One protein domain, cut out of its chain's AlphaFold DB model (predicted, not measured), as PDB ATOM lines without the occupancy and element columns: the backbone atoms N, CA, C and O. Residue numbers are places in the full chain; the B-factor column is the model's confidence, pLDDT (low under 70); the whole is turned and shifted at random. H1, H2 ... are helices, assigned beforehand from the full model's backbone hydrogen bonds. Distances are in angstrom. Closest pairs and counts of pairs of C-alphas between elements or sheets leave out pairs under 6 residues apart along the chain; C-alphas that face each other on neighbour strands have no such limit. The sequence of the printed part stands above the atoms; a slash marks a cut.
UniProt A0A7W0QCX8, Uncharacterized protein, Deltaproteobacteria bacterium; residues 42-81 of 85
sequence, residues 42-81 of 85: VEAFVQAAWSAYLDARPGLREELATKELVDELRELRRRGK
ATOM      1  N   VAL A  42     221.417 232.426 245.731       90.19
ATOM      2  CA  VAL A  42     221.076 231.751 244.463       90.19
ATOM      3  C   VAL A  42     222.282 231.023 243.871       90.19
ATOM      4  O   VAL A  42     222.164 229.861 243.498       90.19
ATOM      5  N   GLU A  43     223.449 231.668 243.859       92.44
ATOM      6  CA  GLU A  43     224.684 231.086 243.322       92.44
ATOM      7  C   GLU A  43     225.076 229.786 244.045       92.44
ATOM      8  O   GLU A  43     225.349 228.769 243.410       92.44
ATOM      9  N   ALA A  44     225.019 229.780 245.381       89.81
ATOM     10  CA  ALA A  44     225.354 228.599 246.173       89.81
ATOM     11  C   ALA A  44     224.339 227.466 245.968       89.81
ATOM     12  O   ALA A  44     224.722 226.298 245.901       89.81
ATOM     13  N   PHE A  45     223.050 227.798 245.833       92.38
ATOM     14  CA  PHE A  45     222.012 226.815 245.525       92.38
ATOM     15  C   PHE A  45     222.228 226.174 244.147       92.38
ATOM     16  O   PHE A  45     222.182 224.950 244.026       92.38
ATOM     17  N   VAL A  46     222.513 226.980 243.119       91.75
ATOM     18  CA  VAL A  46     222.784 226.493 241.758       91.75
ATOM     19  C   VAL A  46     224.023 225.602 241.738       91.75
ATOM     20  O   VAL A  46     223.981 224.510 241.172       91.75
ATOM     21  N   GLN A  47     225.102 226.015 242.406       92.06
ATOM     22  CA  GLN A  47     226.328 225.224 242.490       92.06
ATOM     23  C   GLN A  47     226.093 223.876 243.191       92.06
ATOM     24  O   GLN A  47     226.583 222.843 242.728       92.06
ATOM     25  N   ALA A  48     225.306 223.862 244.270       90.56
ATOM     26  CA  ALA A  48     224.942 222.634 244.975       90.56
ATOM     27  C   ALA A  48     224.068 221.708 244.112       90.56
ATOM     28  O   ALA A  48     224.334 220.507 244.038       90.56
ATOM     29  N   ALA A  49     223.067 222.255 243.416       91.12
ATOM     30  CA  ALA A  49     222.217 221.496 242.501       91.12
ATOM     31  C   ALA A  49     223.027 220.890 241.342       91.12
ATOM     32  O   ALA A  49     222.833 219.728 240.985       91.12
ATOM     33  N   TRP A  50     223.979 221.653 240.796       86.94
ATOM     34  CA  TRP A  50     224.882 221.181 239.752       86.94
ATOM     35  C   TRP A  50     225.804 220.063 240.245       86.94
ATOM     36  O   TRP A  50     225.924 219.036 239.580       86.94
ATOM     37  N   SER A  51     226.398 220.210 241.434       87.94
ATOM     38  CA  SER A  51     227.210 219.145 242.039       87.94
ATOM     39  C   SER A  51     226.397 217.870 242.232       87.94
ATOM     40  O   SER A  51     226.833 216.807 241.807       87.94
ATOM     41  N   ALA A  52     225.186 217.975 242.787       89.12
ATOM     42  CA  ALA A  52     224.309 216.825 242.994       89.12
ATOM     43  C   ALA A  52     223.939 216.128 241.673       89.12
ATOM     44  O   ALA A  52     223.881 214.901 241.610       89.12
ATOM     45  N   TYR A  53     223.725 216.897 240.601       87.12
ATOM     46  CA  TYR A  53     223.475 216.350 239.269       87.12
ATOM     47  C   TYR A  53     224.688 215.600 238.702       87.12
ATOM     48  O   TYR A  53     224.532 214.518 238.132       87.12
ATOM     49  N   LEU A  54     225.896 216.148 238.878       86.88
ATOM     50  CA  LEU A  54     227.141 215.491 238.477       86.88
ATOM     51  C   LEU A  54     227.390 214.209 239.281       86.88
ATOM     52  O   LEU A  54     227.766 213.194 238.700       86.88
ATOM     53  N   ASP A  55     227.156 214.235 240.591       84.88
ATOM     54  CA  ASP A  55     227.368 213.081 241.470       84.88
ATOM     55  C   ASP A  55     226.362 211.954 241.171       84.88
ATOM     56  O   ASP A  55     226.704 210.772 241.236       84.88
ATOM     57  N   ALA A  56     225.140 212.302 240.755       87.00
ATOM     58  CA  ALA A  56     224.134 211.345 240.291       87.00
ATOM     59  C   ALA A  56     224.469 210.704 238.928       87.00
ATOM     60  O   ALA A  56     223.826 209.727 238.534       87.00
ATOM     61  N   ARG A  57     225.451 211.238 238.189       84.81
ATOM     62  CA  ARG A  57     225.893 210.732 236.881       84.81
ATOM     63  C   ARG A  57     227.416 210.554 236.839       84.81
ATOM     64  O   ARG A  57     228.113 211.370 236.223       84.81
ATOM     65  N   PRO A  58     227.949 209.467 237.426       75.06
ATOM     66  CA  PRO A  58     229.360 209.129 237.266       75.06
ATOM     67  C   PRO A  58     229.688 208.981 235.768       75.06
ATOM     68  O   PRO A  58     228.971 208.302 235.038       75.06
ATOM     69  N   GLY A  59     230.730 209.673 235.303       80.88
ATOM     70  CA  GLY A  59     231.135 209.733 233.889       80.88
ATOM     71  C   GLY A  59     230.674 210.979 233.124       80.88
ATOM     72  O   GLY A  59     231.264 211.336 232.106       80.88
ATOM     73  N   LEU A  60     229.691 211.730 233.638       82.12
ATOM     74  CA  LEU A  60     229.232 212.956 232.972       82.12
ATOM     75  C   LEU A  60     230.318 214.041 232.937       82.12
ATOM     76  O   LEU A  60     230.390 214.812 231.984       82.12
ATOM     77  N   ARG A  61     231.189 214.091 233.952       77.81
ATOM     78  CA  ARG A  61     232.329 215.023 233.977       77.81
ATOM     79  C   ARG A  61     233.315 214.745 232.842       77.81
ATOM     80  O   ARG A  61     233.760 215.677 232.181       77.81
ATOM     81  N   GLU A  62     233.623 213.475 232.590       79.69
ATOM     82  CA  GLU A  62     234.502 213.060 231.490       79.69
ATOM     83  C   GLU A  62     233.847 213.315 230.127       79.69
ATOM     84  O   GLU A  62     234.505 213.768 229.188       79.69
ATOM     85  N   GLU A  63     232.535 213.091 230.025       81.00
ATOM     86  CA  GLU A  63     231.765 213.388 228.817       81.00
ATOM     87  C   GLU A  63     231.734 214.896 228.513       81.00
ATOM     88  O   GLU A  63     231.920 215.294 227.361       81.00
ATOM     89  N   LEU A  64     231.543 215.742 229.533       81.88
ATOM     90  CA  LEU A  64     231.595 217.203 229.410       81.88
ATOM     91  C   LEU A  64     232.980 217.671 228.955       81.88
ATOM     92  O   LEU A  64     233.072 218.384 227.959       81.88
ATOM     93  N   ALA A  65     234.047 217.191 229.600       81.25
ATOM     94  CA  ALA A  65     235.419 217.531 229.222       81.25
ATOM     95  C   ALA A  65     235.749 217.102 227.781       81.25
ATOM     96  O   ALA A  65     236.405 217.825 227.032       81.25
ATOM     97  N   THR A  66     235.252 215.937 227.357       84.69
ATOM     98  CA  THR A  66     235.426 215.453 225.980       84.69
ATOM     99  C   THR A  66     234.692 216.346 224.979       84.69
ATOM    100  O   THR A  66     235.238 216.655 223.919       84.69
ATOM    101  N   LYS A  67     233.468 216.787 225.298       84.44
ATOM    102  CA  LYS A  67     232.703 217.712 224.448       84.44
ATOM    103  C   LYS A  67     233.394 219.067 224.324       84.44
ATOM    104  O   LYS A  67     233.561 219.542 223.205       84.44
ATOM    105  N   GLU A  68     233.849 219.636 225.439       84.62
ATOM    106  CA  GLU A  68     234.590 220.903 225.456       84.62
ATOM    107  C   GLU A  68     235.853 220.820 224.591       84.62
ATOM    108  O   GLU A  68     236.061 221.660 223.717       84.62
ATOM    109  N   LEU A  69     236.635 219.745 224.733       83.75
ATOM    110  CA  LEU A  69     237.832 219.520 223.922       83.75
ATOM    111  C   LEU A  69     237.517 219.415 222.419       83.75
ATOM    112  O   LEU A  69     238.237 219.962 221.581       83.75
ATOM    113  N   VAL A  70     236.442 218.716 222.049       86.56
ATOM    114  CA  VAL A  70     236.012 218.600 220.645       86.56
ATOM    115  C   VAL A  70     235.595 219.958 220.081       86.56
ATOM    116  O   VAL A  70     235.918 220.263 218.927       86.56
ATOM    117  N   ASP A  71     234.902 220.777 220.866       87.00
ATOM    118  CA  ASP A  71     234.467 222.102 220.439       87.00
ATOM    119  C   ASP A  71     235.642 223.084 220.320       87.00
ATOM    120  O   ASP A  71     235.721 223.817 219.328       87.00
ATOM    121  N   GLU A  72     236.622 223.026 221.224       84.50
ATOM    122  CA  GLU A  72     237.879 223.771 221.094       84.50
ATOM    123  C   GLU A  72     238.658 223.364 219.836       84.50
ATOM    124  O   GLU A  72     239.105 224.220 219.066       84.50
ATOM    125  N   LEU A  73     238.777 222.063 219.558       86.19
ATOM    126  CA  LEU A  73     239.440 221.564 218.350       86.19
ATOM    127  C   LEU A  73     238.715 221.998 217.071       86.19
ATOM    128  O   LEU A  73     239.360 222.353 216.078       86.19
ATOM    129  N   ARG A  74     237.376 222.004 217.077       85.69
ATOM    130  CA  ARG A  74     236.575 222.548 215.969       85.69
ATOM    131  C   ARG A  74     236.837 224.032 215.776       85.69
ATOM    132  O   ARG A  74     236.992 224.464 214.634       85.69
ATOM    133  N   GLU A  75     236.913 224.800 216.856       86.62
ATOM    134  CA  GLU A  75     237.192 226.230 216.782       86.62
ATOM    135  C   GLU A  75     238.600 226.508 216.244       86.62
ATOM    136  O   GLU A  75     238.782 227.334 215.349       86.62
ATOM    137  N   LEU A  76     239.601 225.756 216.696       84.44
ATOM    138  CA  LEU A  76     240.963 225.863 216.182       84.44
ATOM    139  C   LEU A  76     241.066 225.474 214.698       84.44
ATOM    140  O   LEU A  76     241.789 226.137 213.946       84.44
ATOM    141  N   ARG A  77     240.305 224.465 214.251       83.12
ATOM    142  CA  ARG A  77     240.192 224.098 212.831       83.12
ATOM    143  C   ARG A  77     239.509 225.195 212.013       83.12
ATOM    144  O   ARG A  77     240.019 225.549 210.954       83.12
ATOM    145  N   ARG A  78     238.410 225.789 212.506       81.19
ATOM    146  CA  ARG A  78     237.744 226.941 211.858       81.19
ATOM    147  C   ARG A  78     238.691 228.121 211.675       81.19
ATOM    148  O   ARG A  78     238.647 228.795 210.654       81.19
ATOM    149  N   ARG A  79     239.573 228.348 212.647       86.81
ATOM    150  CA  ARG A  79     240.568 229.429 212.619       86.81
ATOM    151  C   ARG A  79     241.823 229.090 211.806       86.81
ATOM    152  O   ARG A  79     242.763 229.879 211.820       86.81
ATOM    153  N   GLY A  80     241.866 227.934 211.136       81.06
ATOM    154  CA  GLY A  80     242.998 227.499 210.313       81.06
ATOM    155  C   GLY A  80     244.275 227.197 211.104       81.06
ATOM    156  O   GLY A  80     245.353 227.133 210.521       81.06
ATOM    157  N   LYS A  81     244.178 227.036 212.431       74.56
ATOM    158  CA  LYS A  81     245.326 226.801 213.326       74.56
ATOM    159  C   LYS A  81     245.650 225.320 213.526       74.56
ATOM    160  O   LYS A  81     246.649 225.000 214.159       74.56
TER     161      LYS A  81
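Overview. This is residues 42 to 81 of the 85 residues of an uncharacterized protein of Deltaproteobacteria bacterium (UniProt A0A7W0QCX8). Two helices, H1 and then the longer H2, meet near their ends at a bend of the chain and make an open L, with nothing packed in the angle between them. The two arms lie in a flat outline that spans 41 by 24 by 7 A. The printed part has 40 residues with two named helices and no named strand, in the order H1, H2, and its class is all helix. It is extended, with a radius of gyration of the C-alphas of 14.5 A.

Arrangement. H1, residues 42 to 55, and H2, residues 60 to 78, are close but not clearly touching, with 2 pairs of C-alphas within 8 A. Their closest C-alphas, those of Leu 54 and Leu 60, are 6.4 A apart. Their lines are about perpendicular, at 77 degrees, and their centres are 22.5 A apart. In H1 and H2 every O i to N i+4 pair is within hydrogen-bond range.

Along the chain. H1 begins at C-alpha 42 (221.076, 231.751, 244.463) and measures 19.9 A from first to last C-alpha. H2 measures 26.7 A and ends at C-alpha 78 (237.744, 226.941, 211.858).

Size, cuts and confidence. The C-alphas farthest apart, those of Phe 45 and Gly 80, are 41.0 A apart. The link from H1 to H2 is tight, with 4 residues. The printed part has no cut, and no printed residue is under 70 in pLDDT.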